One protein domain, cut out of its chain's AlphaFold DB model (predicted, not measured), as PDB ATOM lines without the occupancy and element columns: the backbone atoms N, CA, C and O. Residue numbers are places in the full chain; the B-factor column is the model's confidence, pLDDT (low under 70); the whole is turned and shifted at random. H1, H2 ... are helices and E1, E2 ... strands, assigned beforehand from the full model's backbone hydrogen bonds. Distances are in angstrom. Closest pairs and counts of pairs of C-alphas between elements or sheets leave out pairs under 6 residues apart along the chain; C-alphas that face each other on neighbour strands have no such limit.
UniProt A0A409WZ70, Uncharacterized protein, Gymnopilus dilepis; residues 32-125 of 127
ATOM      1  N   GLU A  32      23.409 -43.586  -4.833       84.94
ATOM      2  CA  GLU A  32      22.201 -44.216  -4.283       84.94
ATOM      3  C   GLU A  32      22.127 -44.163  -2.753       84.94
ATOM      4  O   GLU A  32      21.045 -44.273  -2.171       84.94
ATOM      5  N   ILE A  33      23.273 -44.009  -2.088       87.56
ATOM      6  CA  ILE A  33      23.382 -44.022  -0.629       87.56
ATOM      7  C   ILE A  33      24.228 -42.832  -0.191       87.56
ATOM      8  O   ILE A  33      25.380 -42.701  -0.600       87.56
ATOM      9  N   PHE A  34      23.665 -41.996   0.675       88.06
ATOM     10  CA  PHE A  34      24.394 -40.948   1.378       88.06
ATOM     11  C   PHE A  34      24.530 -41.327   2.851       88.06
ATOM     12  O   PHE A  34      23.534 -41.645   3.499       88.06
ATOM     13  N   ASP A  35      25.752 -41.289   3.375       90.75
ATOM     14  CA  ASP A  35      26.050 -41.548   4.783       90.75
ATOM     15  C   ASP A  35      26.913 -40.411   5.334       90.75
ATOM     16  O   ASP A  35      27.942 -40.059   4.752       90.75
ATOM     17  N   CYS A  36      26.464 -39.796   6.425       87.44
ATOM     18  CA  CYS A  36      27.135 -38.680   7.070       87.44
ATOM     19  C   CYS A  36      27.215 -38.927   8.574       87.44
ATOM     20  O   CYS A  36      26.191 -39.088   9.237       87.44
ATOM     21  N   ALA A  37      28.437 -38.910   9.107       89.12
ATOM     22  CA  ALA A  37      28.706 -39.014  10.532       89.12
ATOM     23  C   ALA A  37      29.426 -37.757  11.041       89.12
ATOM     24  O   ALA A  37      30.293 -37.217  10.347       89.12
ATOM     25  N   GLY A  38      29.094 -37.287  12.244       86.44
ATOM     26  CA  GLY A  38      29.761 -36.123  12.827       86.44
ATOM     27  C   GLY A  38      29.347 -35.792  14.256       86.44
ATOM     28  O   GLY A  38      28.399 -36.343  14.797       86.44
ATOM     29  N   TYR A  39      30.068 -34.847  14.860       83.56
ATOM     30  CA  TYR A  39      29.816 -34.368  16.227       83.56
ATOM     31  C   TYR A  39      28.747 -33.273  16.324       83.56
ATOM     32  O   TYR A  39      28.527 -32.698  17.384       83.56
ATOM     33  N   LYS A  40      28.155 -32.898  15.191       80.25
ATOM     34  CA  LYS A  40      27.143 -31.848  15.098       80.25
ATOM     35  C   LYS A  40      26.043 -32.294  14.144       80.25
ATOM     36  O   LYS A  40      26.343 -33.033  13.200       80.25
ATOM     37  N   PRO A  41      24.807 -31.803  14.340       81.62
ATOM     38  CA  PRO A  41      23.739 -32.006  13.376       81.62
ATOM     39  C   PRO A  41      24.192 -31.558  11.980       81.62
ATOM     40  O   PRO A  41      24.900 -30.548  11.857       81.62
ATOM     41  N   PRO A  42      23.807 -32.282  10.918       83.00
ATOM     42  CA  PRO A  42      24.102 -31.847   9.564       83.00
ATOM     43  C   PRO A  42      23.342 -30.555   9.251       83.00
ATOM     44  O   PRO A  42      22.317 -30.244   9.856       83.00
ATOM     45  N   ALA A  43      23.809 -29.829   8.237       85.75
ATOM     46  CA  ALA A  43      22.995 -28.794   7.615       85.75
ATOM     47  C   ALA A  43      21.820 -29.472   6.891       85.75
ATOM     48  O   ALA A  43      22.004 -30.081   5.831       85.75
ATOM     49  N   TRP A  44      20.631 -29.415   7.484       85.75
ATOM     50  CA  TRP A  44      19.438 -30.099   6.989       85.75
ATOM     51  C   TRP A  44      19.049 -29.674   5.569       85.75
ATOM     52  O   TRP A  44      18.601 -30.500   4.774       85.75
ATOM     53  N   GLU A  45      19.329 -28.427   5.199       82.81
ATOM     54  CA  GLU A  45      19.119 -27.882   3.855       82.81
ATOM     55  C   GLU A  45      19.951 -28.637   2.811       82.81
ATOM     56  O   GLU A  45      19.519 -28.837   1.676       82.81
ATOM     57  N   THR A  46      21.134 -29.117   3.208       82.69
ATOM     58  CA  THR A  46      21.988 -29.939   2.342       82.69
ATOM     59  C   THR A  46      21.353 -31.303   2.108       82.69
ATOM     60  O   THR A  46      21.344 -31.779   0.978       82.69
ATOM     61  N   ILE A  47      20.781 -31.919   3.148       85.69
ATOM     62  CA  ILE A  47      20.097 -33.212   3.025       85.69
ATOM     63  C   ILE A  47      18.922 -33.099   2.057       85.69
ATOM     64  O   ILE A  47      18.815 -33.914   1.147       85.69
ATOM     65  N   VAL A  48      18.104 -32.054   2.194       84.44
ATOM     66  CA  VAL A  48      16.987 -31.772   1.281       84.44
ATOM     67  C   VAL A  48      17.477 -31.564  -0.158       84.44
ATOM     68  O   VAL A  48      16.919 -32.146  -1.087       84.44
ATOM     69  N   GLY A  49      18.537 -30.777  -0.357       80.44
ATOM     70  CA  GLY A  49      19.121 -30.536  -1.683       80.44
ATOM     71  C   GLY A  49      19.716 -31.788  -2.335       80.44
ATOM     72  O   GLY A  49      19.746 -31.891  -3.559       80.44
ATOM     73  N   LEU A  50      20.152 -32.768  -1.537       78.00
ATOM     74  CA  LEU A  50      20.617 -34.054  -2.053       78.00
ATOM     75  C   LEU A  50      19.470 -34.910  -2.589       78.00
ATOM     76  O   LEU A  50      19.666 -35.607  -3.576       78.00
ATOM     77  N   VAL A  51      18.294 -34.878  -1.967       78.06
ATOM     78  CA  VAL A  51      17.163 -35.727  -2.381       78.06
ATOM     79  C   VAL A  51      16.233 -35.063  -3.398       78.06
ATOM     80  O   VAL A  51      15.559 -35.765  -4.153       78.06
ATOM     81  N   LYS A  52      16.199 -33.728  -3.469       72.44
ATOM     82  CA  LYS A  52      15.386 -33.022  -4.465       72.44
ATOM     83  C   LYS A  52      15.971 -33.165  -5.883       72.44
ATOM     84  O   LYS A  52      17.188 -33.093  -6.064       72.44
ATOM     85  N   PRO A  53      15.122 -33.349  -6.914       64.81
ATOM     86  CA  PRO A  53      15.570 -33.291  -8.299       64.81
ATOM     87  C   PRO A  53      16.154 -31.909  -8.620       64.81
ATOM     88  O   PRO A  53      15.609 -30.891  -8.205       64.81
ATOM     89  N   ILE A  54      17.246 -31.880  -9.390       62.12
ATOM     90  CA  ILE A  54      17.947 -30.634  -9.762       62.12
ATOM     91  C   ILE A  54      17.144 -29.831 -10.806       62.12
ATOM     92  O   ILE A  54      17.324 -28.624 -10.930       62.12
ATOM     93  N   SER A  55      16.234 -30.476 -11.546       57.03
ATOM     94  CA  SER A  55      15.455 -29.840 -12.612       57.03
ATOM     95  C   SER A  55      13.969 -29.704 -12.275       57.03
ATOM     96  O   SER A  55      13.301 -30.684 -11.942       57.03
ATOM     97  N   ALA A  56      13.441 -28.488 -12.450       54.41
ATOM     98  CA  ALA A  56      12.015 -28.173 -12.377       54.41
ATOM     99  C   ALA A  56      11.234 -28.560 -13.651       54.41
ATOM    100  O   ALA A  56      10.006 -28.544 -13.643       54.41
ATOM    101  N   THR A  57      11.911 -28.921 -14.750       55.88
ATOM    102  CA  THR A  57      11.273 -29.150 -16.063       55.88
ATOM    103  C   THR A  57      10.662 -30.545 -16.236       55.88
ATOM    104  O   THR A  57      10.372 -30.961 -17.354       55.88
ATOM    105  N   GLY A  58      10.450 -31.293 -15.151       48.66
ATOM    106  CA  GLY A  58       9.774 -32.595 -15.194       48.66
ATOM    107  C   GLY A  58      10.592 -33.732 -15.815       48.66
ATOM    108  O   GLY A  58      10.169 -34.885 -15.747       48.66
ATOM    109  N   VAL A  59      11.784 -33.457 -16.360       51.81
ATOM    110  CA  VAL A  59      12.726 -34.513 -16.734       51.81
ATOM    111  C   VAL A  59      13.311 -35.093 -15.449       51.81
ATOM    112  O   VAL A  59      13.955 -34.392 -14.668       51.81
ATOM    113  N   LEU A  60      13.028 -36.379 -15.240       53.91
ATOM    114  CA  LEU A  60      13.351 -37.248 -14.105       53.91
ATOM    115  C   LEU A  60      14.861 -37.425 -13.856       53.91
ATOM    116  O   LEU A  60      15.331 -38.528 -13.604       53.91
ATOM    117  N   HIS A  61      15.654 -36.360 -13.840       52.56
ATOM    118  CA  HIS A  61      16.990 -36.399 -13.246       52.56
ATOM    119  C   HIS A  61      16.861 -36.269 -11.723       52.56
ATOM    120  O   HIS A  61      17.444 -35.393 -11.080       52.56
ATOM    121  N   ARG A  62      16.023 -37.137 -11.137       55.84
ATOM    122  CA  ARG A  62      16.062 -37.421  -9.708       55.84
ATOM    123  C   ARG A  62      17.399 -38.106  -9.464       55.84
ATOM    124  O   ARG A  62      17.737 -39.063 -10.155       55.84
ATOM    125  N   ARG A  63      18.169 -37.605  -8.499       63.91
ATOM    126  CA  ARG A  63      19.308 -38.371  -7.987       63.91
ATOM    127  C   ARG A  63      18.760 -39.716  -7.506       63.91
ATOM    128  O   ARG A  63      17.709 -39.716  -6.862       63.91
ATOM    129  N   PRO A  64      19.420 -40.847  -7.783       70.69
ATOM    130  CA  PRO A  64      18.890 -42.167  -7.455       70.69
ATOM    131  C   PRO A  64      19.023 -42.492  -5.958       70.69
ATOM    132  O   PRO A  64      19.174 -43.657  -5.602       70.69
ATOM    133  N   LEU A  65      19.019 -41.488  -5.071       82.12
ATOM    134  CA  LEU A  65      19.187 -41.690  -3.639       82.12
ATOM    135  C   LEU A  65      18.043 -42.548  -3.110       82.12
ATOM    136  O   LEU A  65      16.910 -42.100  -3.004       82.12
ATOM    137  N   LYS A  66      18.370 -43.784  -2.749       86.31
ATOM    138  CA  LYS A  66      17.480 -44.747  -2.096       86.31
ATOM    139  C   LYS A  66      17.608 -44.667  -0.581       86.31
ATOM    140  O   LYS A  66      16.713 -45.105   0.138       86.31
ATOM    141  N   SER A  67      18.729 -44.151  -0.068       89.69
ATOM    142  CA  SER A  67      18.955 -44.057   1.371       89.69
ATOM    143  C   SER A  67      19.807 -42.860   1.778       89.69
ATOM    144  O   SER A  67      20.844 -42.583   1.178       89.69
ATOM    145  N   VAL A  68      19.393 -42.210   2.865       91.31
ATOM    146  CA  VAL A  68      20.144 -41.156   3.547       91.31
ATOM    147  C   VAL A  68      20.311 -41.552   5.010       91.31
ATOM    148  O   VAL A  68      19.332 -41.786   5.726       91.31
ATOM    149  N   LYS A  69      21.560 -41.625   5.457       92.94
ATOM    150  CA  LYS A  69      21.938 -41.948   6.829       92.94
ATOM    151  C   LYS A  69      22.665 -40.767   7.448       92.94
ATOM    152  O   LYS A  69      23.583 -40.211   6.852       92.94
ATOM    153  N   VAL A  70      22.229 -40.393   8.644       90.69
ATOM    154  CA  VAL A  70      22.884 -39.378   9.465       90.69
ATOM    155  C   VAL A  70      23.142 -39.987  10.830       90.69
ATOM    156  O   VAL A  70      22.226 -40.494  11.483       90.69
ATOM    157  N   HIS A  71      24.390 -39.924  11.262       89.88
ATOM    158  CA  HIS A  71      24.815 -40.322  12.592       89.88
ATOM    159  C   HIS A  71      25.472 -39.134  13.286       89.88
ATOM    160  O   HIS A  71      26.515 -38.644  12.864       89.88
ATOM    161  N   CYS A  72      24.821 -38.631  14.327       87.44
ATOM    162  CA  CYS A  72      25.325 -37.519  15.117       87.44
ATOM    163  C   CYS A  72      25.797 -38.021  16.479       87.44
ATOM    164  O   CYS A  72      25.135 -38.848  17.097       87.44
ATOM    165  N   ILE A  73      26.909 -37.493  16.968       84.31
ATOM    166  CA  ILE A  73      27.390 -37.723  18.330       84.31
ATOM    167  C   ILE A  73      27.317 -36.381  19.053       84.31
ATOM    168  O   ILE A  73      28.086 -35.477  18.741       84.31
ATOM    169  N   GLU A  74      26.372 -36.224  19.977       76.25
ATOM    170  CA  GLU A  74      26.181 -34.968  20.707       76.25
ATOM    171  C   GLU A  74      27.068 -34.941  21.950       76.25
ATOM    172  O   GLU A  74      26.913 -35.754  22.868       76.25
ATOM    173  N   ILE A  75      28.005 -33.992  21.956       68.31
ATOM    174  CA  ILE A  75      28.990 -33.818  23.027       68.31
ATOM    175  C   ILE A  75      28.588 -32.670  23.973       68.31
ATOM    176  O   ILE A  75      28.944 -32.722  25.146       68.31
ATOM    177  N   ASP A  76      27.785 -31.690  23.528       65.88
ATOM    178  CA  ASP A  76      27.640 -30.385  24.205       65.88
ATOM    179  C   ASP A  76      26.285 -30.146  24.920       65.88
ATOM    180  O   ASP A  76      25.922 -29.013  25.245       65.88
ATOM    181  N   GLY A  77      25.554 -31.206  25.286       59.53
ATOM    182  CA  GLY A  77      24.462 -31.132  26.272       59.53
ATOM    183  C   GLY A  77      23.042 -31.409  25.744       59.53
ATOM    184  O   GLY A  77      22.861 -31.873  24.624       59.53
ATOM    185  N   PRO A  78      21.993 -31.187  26.568       54.59
ATOM    186  CA  PRO A  78      20.686 -31.849  26.431       54.59
ATOM    187  C   PRO A  78      19.774 -31.266  25.346       54.59
ATOM    188  O   PRO A  78      18.623 -31.679  25.217       54.59
ATOM    189  N   ARG A  79      20.241 -30.290  24.568       59.47
ATOM    190  CA  ARG A  79      19.454 -29.716  23.478       59.47
ATOM    191  C   ARG A  79      19.791 -30.452  22.197       59.47
ATOM    192  O   ARG A  79      20.382 -29.857  21.311       59.47
ATOM    193  N   ALA A  80      19.413 -31.723  22.107       56.56
ATOM    194  CA  ALA A  80      19.397 -32.401  20.820       56.56
ATOM    195  C   ALA A  80      18.450 -31.603  19.906       56.56
ATOM    196  O   ALA A  80      17.250 -31.544  20.200       56.56
ATOM    197  N   PRO A  81      18.943 -30.913  18.864       64.94
ATOM    198  CA  PRO A  81      18.053 -30.152  18.011       64.94
ATOM    199  C   PRO A  81      17.238 -31.159  17.210       64.94
ATOM    200  O   PRO A  81      17.777 -31.913  16.402       64.94
ATOM    201  N   TYR A  82      15.932 -31.190  17.466       75.62
ATOM    202  CA  TYR A  82      14.992 -31.873  16.590       75.62
ATOM    203  C   TYR A  82      15.219 -31.419  15.149       75.62
ATOM    204  O   TYR A  82      15.602 -30.273  14.890       75.62
ATOM    205  N   ILE A  83      14.946 -32.317  14.207       86.00
ATOM    206  CA  ILE A  83      14.918 -31.959  12.792       86.00
ATOM    207  C   ILE A  83      13.881 -30.836  12.625       86.00
ATOM    208  O   ILE A  83      12.763 -30.982  13.134       86.00
ATOM    209  N   PRO A  84      14.216 -29.720  11.953       88.19
ATOM    210  CA  PRO A  84      13.256 -28.657  11.684       88.19
ATOM    211  C   PRO A  84      11.985 -29.211  11.024       88.19
ATOM    212  O   PRO A  84      12.055 -30.074  10.147       88.19
ATOM    213  N   LYS A  85      10.808 -28.739  11.454       87.44
ATOM    214  CA  LYS A  85       9.512 -29.278  10.990       87.44
ATOM    215  C   LYS A  85       9.339 -29.170   9.473       87.44
ATOM    216  O   LYS A  85       8.853 -30.102   8.840       87.44
ATOM    217  N   ASP A  86       9.777 -28.056   8.902       88.81
ATOM    218  CA  ASP A  86       9.770 -27.790   7.463       88.81
ATOM    219  C   ASP A  86      10.659 -28.772   6.685       88.81
ATOM    220  O   ASP A  86      10.321 -29.162   5.567       88.81
ATOM    221  N   VAL A  87      11.766 -29.216   7.282       88.75
ATOM    222  CA  VAL A  87      12.627 -30.256   6.711       88.75
ATOM    223  C   VAL A  87      11.918 -31.601   6.766       88.75
ATOM    224  O   VAL A  87      11.856 -32.281   5.746       88.75
ATOM    225  N   ILE A  88      11.345 -31.986   7.913       89.31
ATOM    226  CA  ILE A  88      10.633 -33.269   8.036       89.31
ATOM    227  C   ILE A  88       9.514 -33.350   7.002       89.31
ATOM    228  O   ILE A  88       9.441 -34.352   6.298       89.31
ATOM    229  N   GLN A  89       8.707 -32.292   6.868       89.38
ATOM    230  CA  GLN A  89       7.618 -32.219   5.893       89.38
ATOM    231  C   GLN A  89       8.112 -32.489   4.466       89.38
ATOM    232  O   GLN A  89       7.538 -33.308   3.756       89.38
ATOM    233  N   GLN A  90       9.228 -31.874   4.070       87.94
ATOM    234  CA  GLN A  90       9.824 -32.106   2.753       87.94
ATOM    235  C   GLN A  90      10.365 -33.531   2.586       87.94
ATOM    236  O   GLN A  90      10.346 -34.068   1.482       87.94
ATOM    237  N   LEU A  91      10.871 -34.146   3.657       88.25
ATOM    238  CA  LEU A  91      11.422 -35.499   3.607       88.25
ATOM    239  C   LEU A  91      10.331 -36.579   3.602       88.25
ATOM    240  O   LEU A  91      10.495 -37.582   2.913       88.25
ATOM    241  N   VAL A  92       9.205 -36.392   4.303       88.44
ATOM    242  CA  VAL A  92       8.093 -37.370   4.287       88.44
ATOM    243  C   VAL A  92       7.381 -37.449   2.935       88.44
ATOM    244  O   VAL A  92       6.807 -38.487   2.617       88.44
ATOM    245  N   GLU A  93       7.452 -36.400   2.113       86.38
ATOM    246  CA  GLU A  93       6.951 -36.418   0.730       86.38
ATOM    247  C   GLU A  93       7.768 -37.353  -0.187       86.38
ATOM    248  O   GLU A  93       7.312 -37.735  -1.268       86.38
ATOM    249  N   LEU A  94       8.967 -37.764   0.235       85.00
ATOM    250  CA  LEU A  94       9.898 -38.583  -0.542       85.00
ATOM    251  C   LEU A  94       9.778 -40.066  -0.178       85.00
ATOM    252  O   LEU A  94      10.678 -40.660   0.416       85.00
ATOM    253  N   VAL A  95       8.662 -40.675  -0.575       83.12
ATOM    254  CA  VAL A  95       8.311 -42.070  -0.241       83.12
ATOM    255  C   VAL A  95       9.313 -43.121  -0.736       83.12
ATOM    256  O   VAL A  95       9.408 -44.200  -0.156       83.12
ATOM    257  N   ASP A  96      10.086 -42.799  -1.774       84.12
ATOM    258  CA  ASP A  96      11.065 -43.707  -2.384       84.12
ATOM    259  C   ASP A  96      12.435 -43.693  -1.674       84.12
ATOM    260  O   ASP A  96      13.339 -44.444  -2.050       84.12
ATOM    261  N   VAL A  97      12.615 -42.840  -0.656       87.00
ATOM    262  CA  VAL A  97      13.898 -42.632   0.026       87.00
ATOM    263  C   VAL A  97      13.821 -43.086   1.479       87.00
ATOM    264  O   VAL A  97      12.989 -42.637   2.263       87.00
ATOM    265  N   LYS A  98      14.750 -43.955   1.884       91.25
ATOM    266  CA  LYS A  98      14.858 -44.414   3.270       91.25
ATOM    267  C   LYS A  98      15.743 -43.489   4.105       91.25
ATOM    268  O   LYS A  98      16.964 -43.470   3.924       91.25
ATOM    269  N   PHE A  99      15.143 -42.820   5.084       91.38
ATOM    270  CA  PHE A  99      15.850 -41.997   6.067       91.38
ATOM    271  C   PHE A  99      16.199 -42.800   7.321       91.38
ATOM    272  O   PHE A  99      15.374 -43.541   7.856       91.38
ATOM    273  N   LYS A 100      17.441 -42.669   7.790       93.06
ATOM    274  CA  LYS A 100      17.882 -43.194   9.086       93.06
ATOM    275  C   LYS A 100      18.736 -42.145   9.777       93.06
ATOM    276  O   LYS A 100      19.924 -42.021   9.481       93.06
ATOM    277  N   PHE A 101      18.134 -41.406  10.697       92.00
ATOM    278  CA  PHE A 101      18.816 -40.363  11.454       92.00
ATOM    279  C   PHE A 101      18.925 -40.798  12.905       92.00
ATOM    280  O   PHE A 101      17.921 -41.069  13.554       92.00
ATOM    281  N   THR A 102      20.149 -40.913  13.403       90.19
ATOM    282  CA  THR A 102      20.410 -41.362  14.772       90.19
ATOM    283  C   THR A 102      21.363 -40.411  15.466       90.19
ATOM    284  O   THR A 102      22.315 -39.946  14.841       90.19
ATOM    285  N   ILE A 103      21.113 -40.162  16.747       86.75
ATOM    286  CA  ILE A 103      21.990 -39.388  17.621       86.75
ATOM    287  C   ILE A 103      22.433 -40.252  18.800       86.75
ATOM    288  O   ILE A 103      21.608 -40.928  19.416       86.75
ATOM    289  N   ASP A 104      23.720 -40.208  19.120       85.94
ATOM    290  CA  ASP A 104      24.278 -40.779  20.340       85.94
ATOM    291  C   ASP A 104      24.506 -39.650  21.355       85.94
ATOM    292  O   ASP A 104      25.243 -38.695  21.097       85.94
ATOM    293  N   LEU A 105      23.846 -39.747  22.510       81.44
ATOM    294  CA  LEU A 105      23.935 -38.780  23.602       81.44
ATOM    295  C   LEU A 105      25.031 -39.214  24.587       81.44
ATOM    296  O   LEU A 105      24.776 -39.968  25.536       81.44
ATOM    297  N   CYS A 106      26.256 -38.722  24.377       72.38
ATOM    298  CA  CYS A 106      27.440 -39.111  25.157       72.38
ATOM    299  C   CYS A 106      27.406 -38.679  26.636       72.38
ATOM    300  O   CYS A 106      28.178 -39.196  27.437       72.38
ATOM    301  N   MET A 107      26.503 -37.773  27.022       66.81
ATOM    302  CA  MET A 107      26.388 -37.267  28.399       66.81
ATOM    303  C   MET A 107      25.702 -38.236  29.379       66.81
ATOM    304  O   MET A 107      25.698 -37.998  30.585       66.81
ATOM    305  N   SER A 108      25.100 -39.322  28.891       60.56
ATOM    306  CA  SER A 108      24.478 -40.335  29.750       60.56
ATOM    307  C   SER A 108      25.475 -41.459  30.042       60.56
ATOM    308  O   SER A 108      26.111 -41.967  29.124       60.56
ATOM    309  N   GLN A 109      25.591 -41.897  31.303       59.00
ATOM    310  CA  GLN A 109      26.499 -42.989  31.715       59.00
ATOM    311  C   GLN A 109      26.255 -44.324  30.972       59.00
ATOM    312  O   GLN A 109      27.054 -45.247  31.088       59.00
ATOM    313  N   GLN A 110      25.158 -44.429  30.214       64.38
ATOM    314  CA  GLN A 110      24.768 -45.600  29.427       64.38
ATOM    315  C   GLN A 110      24.785 -45.376  27.907       64.38
ATOM    316  O   GLN A 110      24.510 -46.324  27.183       64.38
ATOM    317  N   GLY A 111      25.124 -44.178  27.414       68.06
ATOM    318  CA  GLY A 111      25.113 -43.873  25.980       68.06
ATOM    319  C   GLY A 111      23.735 -44.102  25.352       68.06
ATOM    320  O   GLY A 111      23.479 -45.130  24.732       68.06
ATOM    321  N   ILE A 112      22.817 -43.152  25.514       80.75
ATOM    322  CA  ILE A 112      21.484 -43.251  24.914       80.75
ATOM    323  C   ILE A 112      21.588 -42.951  23.418       80.75
ATOM    324  O   ILE A 112      21.924 -41.835  23.020       80.75
ATOM    325  N   ARG A 113      21.243 -43.945  22.597       85.06
ATOM    326  CA  ARG A 113      21.011 -43.765  21.165       85.06
ATOM    327  C   ARG A 113      19.541 -43.455  20.922       85.06
ATOM    328  O   ARG A 113      18.677 -44.246  21.291       85.06
ATOM    329  N   VAL A 114      19.267 -42.337  20.263       85.69
ATOM    330  CA  VAL A 114      17.908 -41.919  19.897       85.69
ATOM    331  C   VAL A 114      17.733 -42.027  18.385       85.69
ATOM    332  O   VAL A 114      18.599 -41.603  17.613       85.69
ATOM    333  N   ASP A 115      16.606 -42.599  17.957       89.25
ATOM    334  CA  ASP A 115      16.146 -42.484  16.574       89.25
ATOM    335  C   ASP A 115      15.554 -41.086  16.381       89.25
ATOM    336  O   ASP A 115      14.429 -40.783  16.785       89.25
ATOM    337  N   TRP A 116      16.369 -40.205  15.811       86.62
ATOM    338  CA  TRP A 116      16.020 -38.810  15.600       86.62
ATOM    339  C   TRP A 116      14.891 -38.650  14.595       86.62
ATOM    340  O   TRP A 116      14.076 -37.749  14.753       86.62
ATOM    341  N   TRP A 117      14.833 -39.517  13.584       88.00
ATOM    342  CA  TRP A 117      13.774 -39.472  12.585       88.00
ATOM    343  C   TRP A 117      12.427 -39.814  13.217       88.00
ATOM    344  O   TRP A 117      11.481 -39.037  13.095       88.00
ATOM    345  N   GLN A 118      12.357 -40.931  13.944       87.44
ATOM    346  CA  GLN A 118      11.128 -41.359  14.603       87.44
ATOM    347  C   GLN A 118      10.649 -40.321  15.627       87.44
ATOM    348  O   GLN A 118       9.497 -39.898  15.558       87.44
ATOM    349  N   ALA A 119      11.540 -39.849  16.506       86.00
ATOM    350  CA  ALA A 119      11.199 -38.845  17.515       86.00
ATOM    351  C   ALA A 119      10.677 -37.538  16.888       86.00
ATOM    352  O   ALA A 119       9.719 -36.938  17.376       86.00
ATOM    353  N   SER A 120      11.279 -37.109  15.776       85.06
ATOM    354  CA  SER A 120      10.859 -35.920  15.036       85.06
ATOM    355  C   SER A 120       9.503 -36.086  14.338       85.06
ATOM    356  O   SER A 120       8.701 -35.153  14.349       85.06
ATOM    357  N   VAL A 121       9.225 -37.252  13.748       84.19
ATOM    358  CA  VAL A 121       7.941 -37.537  13.080       84.19
ATOM    359  C   VAL A 121       6.801 -37.693  14.091       84.19
ATOM    360  O   VAL A 121       5.686 -37.243  13.830       84.19
ATOM    361  N   GLU A 122       7.052 -38.312  15.245       83.50
ATOM    362  CA  GLU A 122       6.061 -38.444  16.321       83.50
ATOM    363  C   GLU A 122       5.708 -37.078  16.922       83.50
ATOM    364  O   GLU A 122       4.530 -36.739  16.994       83.50
ATOM    365  N   GLY A 123       6.706 -36.233  17.205       73.75
ATOM    366  CA  GLY A 123       6.481 -34.875  17.715       73.75
ATOM    367  C   GLY A 123       5.737 -33.928  16.758       73.75
ATOM    368  O   GLY A 123       5.325 -32.843  17.169       73.75
ATOM    369  N   MET A 124       5.546 -34.301  15.486       70.75
ATOM    370  CA  MET A 124       4.656 -33.577  14.566       70.75
ATOM    371  C   MET A 124       3.174 -33.919  14.749       70.75
ATOM    372  O   MET A 124       2.341 -33.127  14.323       70.75
ATOM    373  N   LYS A 125       2.835 -35.076  15.331       63.59
ATOM    374  CA  LYS A 125       1.441 -35.526  15.506       63.59
ATOM    375  C   LYS A 125       0.769 -34.929  16.742       63.59
ATOM    376  O   LYS A 125      -0.454 -34.872  16.788       63.59
TER     377      LYS A 125
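Overview. This is residues 32 to 125 of the 127 residues of an uncharacterized protein of Gymnopilus dilepis (UniProt A0A409WZ70). A narrow twisted sheet of four strands forms a slab with its three short helices gathered toward one face and the other face bare: H1 and H2 run side by side, and H3 crosses H2 at close to a right angle. The sheet lies lengthwise in an elongated outline of 51 by 27 by 18 A; residues 55 to 60 stick out at one end, and the turn of the E3 and E4 hairpin makes the other. The printed part has 94 residues, with three named helices and four named strands that follow along the chain as E1, H1, E2, H2, E3, E4, H3; 49 of the residues are in these named elements. The sheet's order is E1, E2, E3, E4 and it is mixed, the first three strands parallel and E4 antiparallel to E3. The class is mixed, helices and strands, and the whole is only just compact, close to loose, with a radius of gyration of the C-alphas of 14.4 A.

Along the chain. E1, residues 33 to 38, spans 16.9 A and begins at C-alpha 33 at (23.382, -44.022, -0.629). E2, residues 67 to 74, spans 22.6 A, and E3, residues 98 to 105, spans 23.0 A. E4, residues 112 to 115, spans 9.9 A. H1, residues 44 to 51, measures 11.2 A; H2, residues 85 to 92, 10.6 A; and H3, residues 116 to 122, 10.0 A, ending at C-alpha 122 at (6.061, -38.444, 16.321).

Arrangement. E1 and E2 are parallel at 5 degrees, with N 36 and O 69 within hydrogen-bond range at 2.9 A. E2 and E3 are parallel at 9 degrees, with N 70 and O 100 at 2.9 A. E3 and E4 form an antiparallel hairpin at 159 degrees, with N 105 and O 112 at 2.9 A. E1, H1, E2 and E2, H2, E3 are strand-helix-strand units, parallel neighbour strands with a helix between, each with a right-handed crossover. H1 only grazes the sheet with residues 47 to 51. H2 is not on the sheet, but only just, with 4 pairs of C-alphas within 10 A. H3 is on the sheet at a height of 6.4 A, over none of its strands; its closest C-alpha to E3 is that of Trp 116, 5.1 A from Thr 102. H1 and H2 touch, closest at the C-alphas of Trp 44 and Val 87, 6.8 A, at a shallow tilt of 19 degrees, the same way. H2 and H3 only just touch, with 3 pairs of C-alphas within 8 A, closest at Ile 88 and Val 121, 7.1 A, about perpendicular at 85 degrees. H1 and H3 are apart. In H1, H2 and H3 every O i to N i+4 pair is within hydrogen-bond range.

Size, cuts and confidence. The two C-alphas farthest apart are those of Thr 57 and Gln 109, 52.0 A. The printed part has no cut. The link from H1 to E2, 15 residues, is long, and its residues 55 to 60 stand free. The mean pLDDT of the printed part is 78.6; residues 53 to 63, 75 to 81, 107 to 111 and 125 are under 70.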